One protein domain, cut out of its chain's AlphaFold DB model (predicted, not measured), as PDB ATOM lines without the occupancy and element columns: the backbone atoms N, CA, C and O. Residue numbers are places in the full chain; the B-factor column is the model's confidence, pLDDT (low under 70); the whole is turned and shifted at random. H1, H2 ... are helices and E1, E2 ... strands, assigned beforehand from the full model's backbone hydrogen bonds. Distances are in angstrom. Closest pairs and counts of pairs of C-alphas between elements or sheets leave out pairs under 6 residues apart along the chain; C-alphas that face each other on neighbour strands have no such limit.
ATOM      1  N   GLU A   3     101.545  60.481 130.234       92.75
ATOM      2  CA  GLU A   3     102.042  61.576 131.083       92.75
ATOM      3  C   GLU A   3     100.952  61.970 132.081       92.75
ATOM      4  O   GLU A   3      99.829  62.271 131.687       92.75
ATOM      5  N   ALA A   4     101.285  62.008 133.368       92.31
ATOM      6  CA  ALA A   4     100.332  62.247 134.445       92.31
ATOM      7  C   ALA A   4     100.783  63.419 135.331       92.31
ATOM      8  O   ALA A   4     101.923  63.451 135.796       92.31
ATOM      9  N   LYS A   5      99.889  64.380 135.591       91.31
ATOM     10  CA  LYS A   5     100.113  65.529 136.485       91.31
ATOM     11  C   LYS A   5      99.036  65.584 137.559       91.31
ATOM     12  O   LYS A   5      97.860  65.537 137.229       91.31
ATOM     13  N   ILE A   6      99.420  65.745 138.821       87.69
ATOM     14  CA  ILE A   6      98.489  65.896 139.953       87.69
ATOM     15  C   ILE A   6      98.661  67.256 140.641       87.69
ATOM     16  O   ILE A   6      99.672  67.946 140.459       87.69
ATOM     17  N   GLY A   7      97.673  67.630 141.454       84.69
ATOM     18  CA  GLY A   7      97.651  68.895 142.179       84.69
ATOM     19  C   GLY A   7      97.653  70.092 141.231       84.69
ATOM     20  O   GLY A   7      96.932  70.112 140.235       84.69
ATOM     21  N   ASN A   8      98.505  71.075 141.519       80.19
ATOM     22  CA  ASN A   8      98.583  72.327 140.756       80.19
ATOM     23  C   ASN A   8      99.540  72.254 139.552       80.19
ATOM     24  O   ASN A   8      99.843  73.277 138.939       80.19
ATOM     25  N   SER A   9     100.065  71.068 139.231       82.94
ATOM     26  CA  SER A   9     100.981  70.897 138.103       82.94
ATOM     27  C   SER A   9     100.216  70.970 136.785       82.94
ATOM     28  O   SER A   9      99.322  70.163 136.535       82.94
ATOM     29  N   THR A  10     100.586  71.908 135.918       81.25
ATOM     30  CA  THR A  10      99.978  72.055 134.594       81.25
ATOM     31  C   THR A  10     100.740  71.267 133.536       81.25
ATOM     32  O   THR A  10     101.924  70.945 133.676       81.25
ATOM     33  N   LEU A  11     100.039  70.938 132.452       85.50
ATOM     34  CA  LEU A  11     100.677  70.423 131.253       85.50
ATOM     35  C   LEU A  11     101.497  71.548 130.590       85.50
ATOM     36  O   LEU A  11     101.108  72.715 130.624       85.50
ATOM     37  N   ASN A  12     102.634  71.194 129.991       87.38
ATOM     38  CA  ASN A  12     103.510  72.124 129.277       87.38
ATOM     39  C   ASN A  12     103.579  71.725 127.794       87.38
ATOM     40  O   ASN A  12     103.805  70.556 127.476       87.38
ATOM     41  N   GLU A  13     103.396  72.697 126.898       89.44
ATOM     42  CA  GLU A  13     103.461  72.509 125.446       89.44
ATOM     43  C   GLU A  13     104.792  71.901 124.990       89.44
ATOM     44  O   GLU A  13     104.792  70.909 124.264       89.44
ATOM     45  N   GLU A  14     105.925  72.428 125.460       90.38
ATOM     46  CA  GLU A  14     107.255  71.928 125.097       90.38
ATOM     47  C   GLU A  14     107.433  70.467 125.521       90.38
ATOM     48  O   GLU A  14     107.969  69.642 124.775       90.38
ATOM     49  N   GLN A  15     106.934  70.129 126.713       91.25
ATOM     50  CA  GLN A  15     106.993  68.772 127.248       91.25
ATOM     51  C   GLN A  15     106.182  67.801 126.376       91.25
ATOM     52  O   GLN A  15     106.680  66.728 126.032       91.25
ATOM     53  N   ILE A  16     104.962  68.184 125.986       92.38
ATOM     54  CA  ILE A  16     104.091  67.352 125.145       92.38
ATOM     55  C   ILE A  16     104.669  67.198 123.740       92.38
ATOM     56  O   ILE A  16     104.685  66.087 123.212       92.38
ATOM     57  N   CYS A  17     105.184  68.275 123.142       92.38
ATOM     58  CA  CYS A  17     105.831  68.220 121.833       92.38
ATOM     59  C   CYS A  17     106.991  67.216 121.834       92.38
ATOM     60  O   CYS A  17     107.056  66.354 120.958       92.38
ATOM     61  N   ARG A  18     107.835  67.237 122.875       93.00
ATOM     62  CA  ARG A  18     108.916  66.258 123.049       93.00
ATOM     63  C   ARG A  18     108.397  64.825 123.192       93.00
ATOM     64  O   ARG A  18     108.987  63.901 122.638       93.00
ATOM     65  N   TYR A  19     107.297  64.611 123.913       94.06
ATOM     66  CA  TYR A  19     106.697  63.279 124.043       94.06
ATOM     67  C   TYR A  19     106.093  62.758 122.743       94.06
ATOM     68  O   TYR A  19     106.244  61.575 122.454       94.06
ATOM     69  N   LEU A  20     105.483  63.619 121.926       93.38
ATOM     70  CA  LEU A  20     105.009  63.243 120.591       93.38
ATOM     71  C   LEU A  20     106.168  62.836 119.674       93.38
ATOM     72  O   LEU A  20     106.062  61.857 118.934       93.38
ATOM     73  N   GLU A  21     107.295  63.545 119.742       93.12
ATOM     74  CA  GLU A  21     108.500  63.185 118.990       93.12
ATOM     75  C   GLU A  21     109.082  61.845 119.445       93.12
ATOM     76  O   GLU A  21     109.357  60.982 118.609       93.12
ATOM     77  N   LEU A  22     109.205  61.626 120.757       94.19
ATOM     78  CA  LEU A  22     109.658  60.347 121.310       94.19
ATOM     79  C   LEU A  22     108.707  59.203 120.944       94.19
ATOM     80  O   LEU A  22     109.160  58.139 120.528       94.19
ATOM     81  N   ALA A  23     107.396  59.421 121.038       94.12
ATOM     82  CA  ALA A  23     106.398  58.432 120.648       94.12
ATOM     83  C   ALA A  23     106.517  58.052 119.170       94.12
ATOM     84  O   ALA A  23     106.459  56.872 118.835       94.12
ATOM     85  N   LYS A  24     106.794  59.027 118.301       92.75
ATOM     86  CA  LYS A  24     107.054  58.779 116.882       92.75
ATOM     87  C   LYS A  24     108.344  57.985 116.652       92.75
ATOM     88  O   LYS A  24     108.364  57.141 115.765       92.75
ATOM     89  N   ILE A  25     109.414  58.257 117.406       94.06
ATOM     90  CA  ILE A  25     110.691  57.523 117.306       94.06
ATOM     91  C   ILE A  25     110.515  56.063 117.742       94.06
ATOM     92  O   ILE A  25     111.049  55.160 117.103       94.06
ATOM     93  N   HIS A  26     109.748  55.836 118.807       94.19
ATOM     94  CA  HIS A  26     109.523  54.513 119.388       94.19
ATOM     95  C   HIS A  26     108.294  53.778 118.824       94.19
ATOM     96  O   HIS A  26     107.967  52.703 119.318       94.19
ATOM     97  N   ASN A  27     107.640  54.319 117.788       92.62
ATOM     98  CA  ASN A  27     106.432  53.763 117.164       92.62
ATOM     99  C   ASN A  27     105.288  53.476 118.157       92.62
ATOM    100  O   ASN A  27     104.615  52.455 118.051       92.62
ATOM    101  N   PHE A  28     105.066  54.362 119.129       93.94
ATOM    102  CA  PHE A  28     103.845  54.315 119.935       93.94
ATOM    103  C   PHE A  28     102.672  54.905 119.152       93.94
ATOM    104  O   PHE A  28     102.815  55.964 118.541       93.94
ATOM    105  N   ASP A  29     101.503  54.275 119.260       93.38
ATOM    106  CA  ASP A  29     100.288  54.730 118.576       93.38
ATOM    107  C   ASP A  29      99.770  56.060 119.135       93.38
ATOM    108  O   ASP A  29      99.247  56.894 118.398       93.38
ATOM    109  N   ALA A  30      99.942  56.285 120.445       94.38
ATOM    110  CA  ALA A  30      99.381  57.446 121.122       94.38
ATOM    111  C   ALA A  30     100.207  57.972 122.308       94.38
ATOM    112  O   ALA A  30     100.910  57.234 123.018       94.38
ATOM    113  N   VAL A  31     100.036  59.267 122.567       94.19
ATOM    114  CA  VAL A  31     100.366  59.949 123.821       94.19
ATOM    115  C   VAL A  31      99.059  60.273 124.541       94.19
ATOM    116  O   VAL A  31      98.196  60.953 123.994       94.19
ATOM    117  N   VAL A  32      98.920  59.802 125.778       94.69
ATOM    118  CA  VAL A  32      97.776  60.100 126.647       94.69
ATOM    119  C   VAL A  32      98.258  60.973 127.796       94.69
ATOM    120  O   VAL A  32      99.158  60.580 128.538       94.69
ATOM    121  N   THR A  33      97.678  62.157 127.948       94.19
ATOM    122  CA  THR A  33      97.948  63.042 129.082       94.19
ATOM    123  C   THR A  33      96.810  62.959 130.095       94.19
ATOM    124  O   THR A  33      95.639  62.912 129.719       94.19
ATOM    125  N   ILE A  34      97.141  62.955 131.385       93.31
ATOM    126  CA  ILE A  34      96.168  62.935 132.479       93.31
ATOM    127  C   ILE A  34      96.480  64.082 133.442       93.31
ATOM    128  O   ILE A  34      97.605  64.184 133.934       93.31
ATOM    129  N   SER A  35      95.522  64.978 133.692       91.12
ATOM    130  CA  SER A  35      95.703  66.094 134.635       91.12
ATOM    131  C   SER A  35      94.384  66.543 135.279       91.12
ATOM    132  O   SER A  35      93.347  65.919 135.079       91.12
ATOM    133  N   ASN A  36      94.406  67.612 136.080       86.69
ATOM    134  CA  ASN A  36      93.182  68.260 136.581       86.69
ATOM    135  C   ASN A  36      92.538  69.215 135.555       86.69
ATOM    136  O   ASN A  36      91.504  69.810 135.836       86.69
ATOM    137  N   GLN A  37      93.134  69.388 134.370       83.00
ATOM    138  CA  GLN A  37      92.511  70.154 133.290       83.00
ATOM    139  C   GLN A  37      91.422  69.303 132.633       83.00
ATOM    140  O   GLN A  37      91.570  68.091 132.497       83.00
ATOM    141  N   PHE A  38      90.314  69.920 132.225       76.06
ATOM    142  CA  PHE A  38      89.234  69.191 131.559       76.06
ATOM    143  C   PHE A  38      89.347  69.310 130.042       76.06
ATOM    144  O   PHE A  38      89.575  70.389 129.495       76.06
ATOM    145  N   ALA A  39      89.114  68.191 129.357       75.00
ATOM    146  CA  ALA A  39      88.854  68.160 127.927       75.00
ATOM    147  C   ALA A  39      87.418  67.703 127.666       75.00
ATOM    148  O   ALA A  39      86.896  66.783 128.297       75.00
ATOM    149  N   VAL A  40      86.780  68.364 126.702       65.06
ATOM    150  CA  VAL A  40      85.395  68.084 126.290       65.06
ATOM    151  C   VAL A  40      85.295  66.702 125.645       65.06
ATOM    152  O   VAL A  40      84.337  65.971 125.877       65.06
ATOM    153  N   LEU A  41      86.304  66.345 124.853       72.38
ATOM    154  CA  LEU A  41      86.516  65.020 124.284       72.38
ATOM    155  C   LEU A  41      87.953  64.616 124.563       72.38
ATOM    156  O   LEU A  41      88.825  65.481 124.605       72.38
ATOM    157  N   ALA A  42      88.217  63.313 124.641       79.12
ATOM    158  CA  ALA A  42      89.580  62.817 124.805       79.12
ATOM    159  C   ALA A  42      90.535  63.363 123.727       79.12
ATOM    160  O   ALA A  42      91.696  63.608 124.002       79.12
ATOM    161  N   THR A  43      90.043  63.617 122.515       79.06
ATOM    162  CA  THR A  43      90.814  64.155 121.384       79.06
ATOM    163  C   THR A  43      91.007  65.677 121.412       79.06
ATOM    164  O   THR A  43      91.806  66.212 120.643       79.06
ATOM    165  N   HIS A  44      90.284  66.406 122.265       78.31
ATOM    166  CA  HIS A  44      90.354  67.866 122.368       78.31
ATOM    167  C   HIS A  44      91.345  68.268 123.458       78.31
ATOM    168  O   HIS A  44      90.962  68.669 124.557       78.31
ATOM    169  N   HIS A  45      92.632  68.127 123.147       83.25
ATOM    170  CA  HIS A  45      93.707  68.388 124.096       83.25
ATOM    171  C   HIS A  45      93.688  69.858 124.594       83.25
ATOM    172  O   HIS A  45      93.558  70.770 123.772       83.25
ATOM    173  N   PRO A  46      93.844  70.123 125.910       77.75
ATOM    174  CA  PRO A  46      93.746  71.473 126.494       77.75
ATOM    175  C   PRO A  46      94.866  72.421 126.041       77.75
ATOM    176  O   PRO A  46      94.728  73.639 126.111       77.75
ATOM    177  N   ILE A  47      95.976  71.863 125.562       82.12
ATOM    178  CA  ILE A  47      97.103  72.605 124.989       82.12
ATOM    179  C   ILE A  47      97.098  72.448 123.478       82.12
ATOM    180  O   ILE A  47      97.045  71.322 122.975       82.12
ATOM    181  N   LYS A  48      97.205  73.578 122.771       79.94
ATOM    182  CA  LYS A  48      97.382  73.593 121.321       79.94
ATOM    183  C   LYS A  48      98.751  73.018 120.984       79.94
ATOM    184  O   LYS A  48      99.769  73.526 121.428       79.94
ATOM    185  N   VAL A  49      98.757  71.976 120.165       84.94
ATOM    186  CA  VAL A  49      99.974  71.397 119.594       84.94
ATOM    187  C   VAL A  49      99.891  71.428 118.077       84.94
ATOM    188  O   VAL A  49      98.809  71.412 117.481       84.94
ATOM    189  N   SER A  50     101.046  71.465 117.420       83.00
ATOM    190  CA  SER A  50     101.092  71.454 115.961       83.00
ATOM    191  C   SER A  50     100.490  70.167 115.398       83.00
ATOM    192  O   SER A  50     100.987  69.072 115.666       83.00
ATOM    193  N   LYS A  51      99.503  70.296 114.497       83.00
ATOM    194  CA  LYS A  51      98.898  69.154 113.779       83.00
ATOM    195  C   LYS A  51      99.919  68.307 113.011       83.00
ATOM    196  O   LYS A  51      99.621  67.184 112.630       83.00
ATOM    197  N   LYS A  52     101.122  68.827 112.736       84.44
ATOM    198  CA  LYS A  52     102.198  68.054 112.093       84.44
ATOM    199  C   LYS A  52     102.714  66.928 112.994       84.44
ATOM    200  O   LYS A  52     103.055  65.869 112.472       84.44
ATOM    201  N   LEU A  53     102.766  67.160 114.306       82.88
ATOM    202  CA  LEU A  53     103.249  66.192 115.292       82.88
ATOM    203  C   LEU A  53     102.225  65.079 115.537       82.88
ATOM    204  O   LEU A  53     102.612  63.932 115.725       82.88
ATOM    205  N   THR A  54     100.933  65.388 115.416       84.75
ATOM    206  CA  THR A  54      99.832  64.446 115.674       84.75
ATOM    207  C   THR A  54      99.348  63.679 114.436       84.75
ATOM    208  O   THR A  54      98.303  63.044 114.460       84.75
ATOM    209  N   ARG A  55     100.083  63.722 113.314       85.25
ATOM    210  CA  ARG A  55      99.717  62.976 112.088       85.25
ATOM    211  C   ARG A  55      99.964  61.472 112.174       85.25
ATOM    212  O   ARG A  55      99.367  60.729 111.408       85.25
ATOM    213  N   ARG A  56     100.945  61.063 112.979       86.62
ATOM    214  CA  ARG A  56     101.372  59.659 113.116       86.62
ATOM    215  C   ARG A  56     101.136  59.093 114.508       86.62
ATOM    216  O   ARG A  56     101.210  57.887 114.663       86.62
ATOM    217  N   VAL A  57     100.949  59.971 115.486       91.69
ATOM    218  CA  VAL A  57     100.777  59.625 116.891       91.69
ATOM    219  C   VAL A  57      99.553  60.379 117.366       91.69
ATOM    220  O   VAL A  57      99.516  61.610 117.260       91.69
ATOM    221  N   ASP A  58      98.569  59.654 117.875       91.81
ATOM    222  CA  ASP A  58      97.365  60.258 118.419       91.81
ATOM    223  C   ASP A  58      97.669  60.943 119.754       91.81
ATOM    224  O   ASP A  58      98.514  60.499 120.536       91.81
ATOM    225  N   LEU A  59      96.986  62.055 120.024       91.50
ATOM    226  CA  LEU A  59      97.104  62.778 121.285       91.50
ATOM    227  C   LEU A  59      95.751  62.794 121.983       91.50
ATOM    228  O   LEU A  59      94.792  63.373 121.468       91.50
ATOM    229  N   PHE A  60      95.708  62.205 123.173       91.62
ATOM    230  CA  PHE A  60      94.525  62.185 124.020       91.62
ATOM    231  C   PHE A  60      94.771  62.903 125.342       91.62
ATOM    232  O   PHE A  60      95.890  62.918 125.853       91.62
ATOM    233  N   HIS A  61      93.707  63.464 125.907       91.31
ATOM    234  CA  HIS A  61      93.691  64.039 127.239       91.31
ATOM    235  C   HIS A  61      92.505  63.535 128.055       91.31
ATOM    236  O   HIS A  61      91.361  63.594 127.602       91.31
ATOM    237  N   TRP A  62      92.767  63.118 129.289       91.00
ATOM    238  CA  TRP A  62      91.747  62.782 130.274       91.00
ATOM    239  C   TRP A  62      91.936  63.614 131.536       91.00
ATOM    240  O   TRP A  62      93.060  63.809 131.993       91.00
ATOM    241  N   SER A  63      90.834  64.067 132.135       90.62
ATOM    242  CA  SER A  63      90.912  64.614 133.487       90.62
ATOM    243  C   SER A  63      90.898  63.487 134.519       90.62
ATOM    244  O   SER A  63      90.263  62.449 134.304       90.62
ATOM    245  N   TRP A  64      91.548  63.678 135.667       91.00
ATOM    246  CA  TRP A  64      91.440  62.720 136.776       91.00
ATOM    247  C   TRP A  64      89.991  62.529 137.222       91.00
ATOM    248  O   TRP A  64      89.555  61.403 137.448       91.00
ATOM    249  N   THR A  65      89.219  63.615 137.256       87.31
ATOM    250  CA  THR A  65      87.785  63.591 137.558       87.31
ATOM    251  C   THR A  65      86.998  62.773 136.534       87.31
ATOM    252  O   THR A  65      86.067  62.064 136.915       87.31
ATOM    253  N   TYR A  66      87.379  62.801 135.251       89.06
ATOM    254  CA  TYR A  66      86.784  61.927 134.240       89.06
ATOM    255  C   TYR A  66      87.065  60.456 134.549       89.06
ATOM    256  O   TYR A  66      86.116  59.684 134.638       89.06
ATOM    257  N   LEU A  67      88.328  60.080 134.779       90.75
ATOM    258  CA  LEU A  67      88.697  58.692 135.088       90.75
ATOM    259  C   LEU A  67      88.006  58.181 136.354       90.75
ATOM    260  O   LEU A  67      87.437  57.095 136.342       90.75
ATOM    261  N   ARG A  68      87.977  59.001 137.411       89.81
ATOM    262  CA  ARG A  68      87.222  58.725 138.639       89.81
ATOM    263  C   ARG A  68      85.747  58.466 138.346       89.81
ATOM    264  O   ARG A  68      85.187  57.492 138.822       89.81
ATOM    265  N   THR A  69      85.125  59.335 137.549       88.25
ATOM    266  CA  THR A  69      83.702  59.220 137.205       88.25
ATOM    267  C   THR A  69      83.421  57.969 136.378       88.25
ATOM    268  O   THR A  69      82.389  57.344 136.573       88.25
ATOM    269  N   GLN A  70      84.318  57.585 135.462       89.44
ATOM    270  CA  GLN A  70      84.170  56.334 134.712       89.44
ATOM    271  C   GLN A  70      84.295  55.109 135.620       89.44
ATOM    272  O   GLN A  70      83.494  54.192 135.481       89.44
ATOM    273  N   ALA A  71      85.246  55.120 136.560       90.06
ATOM    274  CA  ALA A  71      85.411  54.042 137.529       90.06
ATOM    275  C   ALA A  71      84.175  53.895 138.434       90.06
ATOM    276  O   ALA A  71      83.630  52.802 138.540       90.06
ATOM    277  N   ASP A  72      83.680  54.997 139.014       88.06
ATOM    278  CA  ASP A  72      82.462  54.989 139.842       88.06
ATOM    279  C   ASP A  72      81.237  54.512 139.047       88.06
ATOM    280  O   ASP A  72      80.467  53.678 139.516       88.06
ATOM    281  N   TYR A  73      81.087  54.981 137.804       88.62
ATOM    282  CA  TYR A  73      80.002  54.553 136.925       88.62
ATOM    283  C   TYR A  73      80.071  53.052 136.594       88.62
ATOM    284  O   TYR A  73      79.055  52.363 136.690       88.62
ATOM    285  N   GLN A  74      81.253  52.524 136.250       88.88
ATOM    286  CA  GLN A  74      81.442  51.089 135.996       88.88
ATOM    287  C   GLN A  74      81.085  50.243 137.217       88.88
ATOM    288  O   GLN A  74      80.343  49.276 137.082       88.88
ATOM    289  N   LEU A  75      81.535  50.646 138.408       89.12
ATOM    290  CA  LEU A  75      81.230  49.945 139.658       89.12
ATOM    291  C   LEU A  75      79.726  49.871 139.968       89.12
ATOM    292  O   LEU A  75      79.299  48.956 140.670       89.12
ATOM    293  N   ARG A  76      78.928  50.823 139.465       86.81
ATOM    294  CA  ARG A  76      77.469  50.866 139.665       86.81
ATOM    295  C   ARG A  76      76.690  50.060 138.634       86.81
ATOM    296  O   ARG A  76      75.695  49.439 138.992       86.81
ATOM    297  N   VAL A  77      77.083  50.143 137.364       84.44
ATOM    298  CA  VAL A  77      76.274  49.638 136.242       84.44
ATOM    299  C   VAL A  77      76.682  48.235 135.808       84.44
ATOM    300  O   VAL A  77      75.855  47.483 135.299       84.44
ATOM    301  N   GLU A  78      77.947  47.863 135.976       84.25
ATOM    302  CA  GLU A  78      78.445  46.583 135.490       84.25
ATOM    303  C   GLU A  78      78.225  45.482 136.536       84.25
ATOM    304  O   GLU A  78      78.918  45.393 137.549       84.25
ATOM    305  N   GLU A  79      77.236  44.622 136.280       81.56
ATOM    306  CA  GLU A  79      76.838  43.552 137.207       81.56
ATOM    307  C   GLU A  79      77.897  42.441 137.339       81.56
ATOM    308  O   GLU A  79      77.964  41.774 138.369       81.56
ATOM    309  N   ASN A  80      78.743  42.257 136.317       86.25
ATOM    310  CA  ASN A  80      79.680  41.133 136.199       86.25
ATOM    311  C   ASN A  80      81.152  41.576 136.115       86.25
ATOM    312  O   ASN A  80      81.898  41.086 135.267       86.25
ATOM    313  N   ILE A  81      81.582  42.492 136.987       88.00
ATOM    314  CA  ILE A  81      83.012  42.796 137.160       88.00
ATOM    315  C   ILE A  81      83.673  41.688 137.990       88.00
ATOM    316  O   ILE A  81      83.167  41.294 139.043       88.00
ATOM    317  N   ASP A  82      84.830  41.212 137.528       93.69
ATOM    318  CA  ASP A  82      85.686  40.294 138.281       93.69
ATOM    319  C   ASP A  82      86.058  40.861 139.668       93.69
ATOM    320  O   ASP A  82      86.325  42.052 139.821       93.69
ATOM    321  N   ALA A  83      86.104  40.016 140.702       92.31
ATOM    322  CA  ALA A  83      86.279  40.475 142.080       92.31
ATOM    323  C   ALA A  83      87.590  41.257 142.309       92.31
ATOM    324  O   ALA A  83      87.594  42.226 143.072       92.31
ATOM    325  N   GLU A  84      88.686  40.879 141.642       92.69
ATOM    326  CA  GLU A  84      89.964  41.587 141.759       92.69
ATOM    327  C   GLU A  84      89.911  42.934 141.034       92.69
ATOM    328  O   GLU A  84      90.345  43.954 141.574       92.69
ATOM    329  N   GLN A  85      89.325  42.963 139.834       91.62
ATOM    330  CA  GLN A  85      89.129  44.202 139.074       91.62
ATOM    331  C   GLN A  85      88.250  45.195 139.836       91.62
ATOM    332  O   GLN A  85      88.580  46.381 139.910       91.62
ATOM    333  N   LYS A  86      87.172  44.699 140.452       92.94
ATOM    334  CA  LYS A  86      86.274  45.489 141.290       92.94
ATOM    335  C   LYS A  86      87.023  46.099 142.468       92.94
ATOM    336  O   LYS A  86      86.952  47.308 142.658       92.94
ATOM    337  N   TYR A  87      87.794  45.293 143.198       93.50
ATOM    338  CA  TYR A  87      88.594  45.773 144.325       93.50
ATOM    339  C   TYR A  87      89.593  46.867 143.905       93.50
ATOM    340  O   TYR A  87      89.710  47.893 144.571       93.50
ATOM    341  N   ILE A  88      90.289  46.688 142.774       93.62
ATOM    342  CA  ILE A  88      91.235  47.691 142.256       93.62
ATOM    343  C   ILE A  88      90.516  48.996 141.887       93.62
ATOM    344  O   ILE A  88      91.013  50.079 142.201       93.62
ATOM    345  N   LEU A  89      89.357  48.906 141.230       92.50
ATOM    346  CA  LEU A  89      88.539  50.067 140.872       92.50
ATOM    347  C   LEU A  89      88.016  50.798 142.116       92.50
ATOM    348  O   LEU A  89      88.109  52.024 142.180       92.50
ATOM    349  N   GLU A  90      87.527  50.071 143.122       92.50
ATOM    350  CA  GLU A  90      87.071  50.638 144.399       92.50
ATOM    351  C   GLU A  90      88.211  51.366 145.124       92.50
ATOM    352  O   GLU A  90      88.039  52.504 145.566       92.50
ATOM    353  N   GLU A  91      89.404  50.768 145.179       93.69
ATOM    354  CA  GLU A  91      90.578  51.399 145.785       93.69
ATOM    355  C   GLU A  91      91.067  52.620 145.001       93.69
ATOM    356  O   GLU A  91      91.479  53.615 145.602       93.69
ATOM    357  N   MET A  92      90.985  52.593 143.670       91.25
ATOM    358  CA  MET A  92      91.288  53.750 142.825       91.25
ATOM    359  C   MET A  92      90.330  54.912 143.113       91.25
ATOM    360  O   MET A  92      90.787  56.043 143.293       91.25
ATOM    361  N   VAL A  93      89.020  54.646 143.191       90.62
ATOM    362  CA  VAL A  93      88.012  55.658 143.549       90.62
ATOM    363  C   VAL A  93      88.284  56.197 144.954       90.62
ATOM    364  O   VAL A  93      88.418  57.408 145.129       90.62
ATOM    365  N   ARG A  94      88.483  55.312 145.940       89.44
ATOM    366  CA  ARG A  94      88.802  55.683 147.327       89.44
ATOM    367  C   ARG A  94      90.054  56.554 147.421       89.44
ATOM    368  O   ARG A  94      90.074  57.531 148.171       89.44
ATOM    369  N   TYR A  95      91.099  56.215 146.670       90.38
ATOM    370  CA  TYR A  95      92.335  56.986 146.632       90.38
ATOM    371  C   TYR A  95      92.110  58.374 146.028       90.38
ATOM    372  O   TYR A  95      92.561  59.360 146.607       90.38
ATOM    373  N   PHE A  96      91.392  58.479 144.906       88.19
ATOM    374  CA  PHE A  96      91.119  59.766 144.261       88.19
ATOM    375  C   PHE A  96      90.254  60.701 145.111       88.19
ATOM    376  O   PHE A  96      90.482  61.909 145.071       88.19
ATOM    377  N   ASP A  97      89.355  60.164 145.935       83.25
ATOM    378  CA  ASP A  97      88.540  60.935 146.888       83.25
ATOM    379  C   ASP A  97      89.356  61.528 148.039       83.25
ATOM    380  O   ASP A  97      88.967  62.527 148.657       83.25
ATOM    381  N   HIS A  98      90.505  60.932 148.351       86.75
ATOM    382  CA  HIS A  98      91.333  61.410 149.439       86.75
ATOM    383  C   HIS A  98      92.033  62.721 149.053       86.75
ATOM    384  O   HIS A  98      92.703  62.806 148.029       86.75
TER     385      HIS A  98
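What this domain is: This is residues 3 to 98 of the 345 residues of an uncharacterized protein of Paremcibacter congregatus (UniProt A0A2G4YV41). What does one see first? Two short strands side by side, E1 and E2, make a small middle, with H1 packed at one end of the long axis and the helical hairpin of H2 and H3 reaching out at the other. A long loop, residues 36 to 57, joins the strands. What is it made of? The printed part has 96 residues, with three named helices and two named strands that follow along the chain as H1, E1, E2, H2, H3; the sheet, E1 beside E2, is parallel and the class is mixed, helices and strands. How large is it? It is loose, with a radius of gyration of the C-alphas of 15.5 A, and spans 43 by 29 by 21 A.

How they stand to each other: What comes before the strands? Residues 3 to 4 pair, parallel, with residues 33 to 34 of E1, residues 30 to 35. The closest C-alphas of H1, residues 13 to 25, and E1 are those of Leu 20 and Val 31, 6.5 A apart. How do the strands pair? E1 and E2, residues 58 to 63, are parallel, at 19 degrees; N 31 and O 58 are 2.8 A apart and N 62 and O 33 2.9 A, within hydrogen-bond range. How do the last helices stand? H2, residues 64 to 77, and H3, residues 83 to 97, form a hairpin and touch, closest at the C-alphas of Arg 68 and Val 93, 5.8 A, at a steep tilt of 41 degrees, opposite ways. H1 is apart from both. In H1, H2 and H3 every O i to N i+4 pair is within hydrogen-bond range.

Where its parts are: Where does the first helix begin? C-alpha 13 is at (103.461, 72.509, 125.446), and H1 is 18.5 A long. How long are the others? E1 measures 16.5 A, E2 17.0 A, H2 20.0 A and H3 21.1 A, ending at C-alpha 97, (88.540, 60.935, 146.888).

The domain as a whole: How far does it reach? The two C-alphas farthest apart, those of Lys 52 and Ala 83, are 43.7 A apart. Is it continuous and well predicted? The printed part has no cut; the link from E1 to E2 is long, 22 residues. Mean pLDDT of the printed part is 88.2, and residue 40 is under 70.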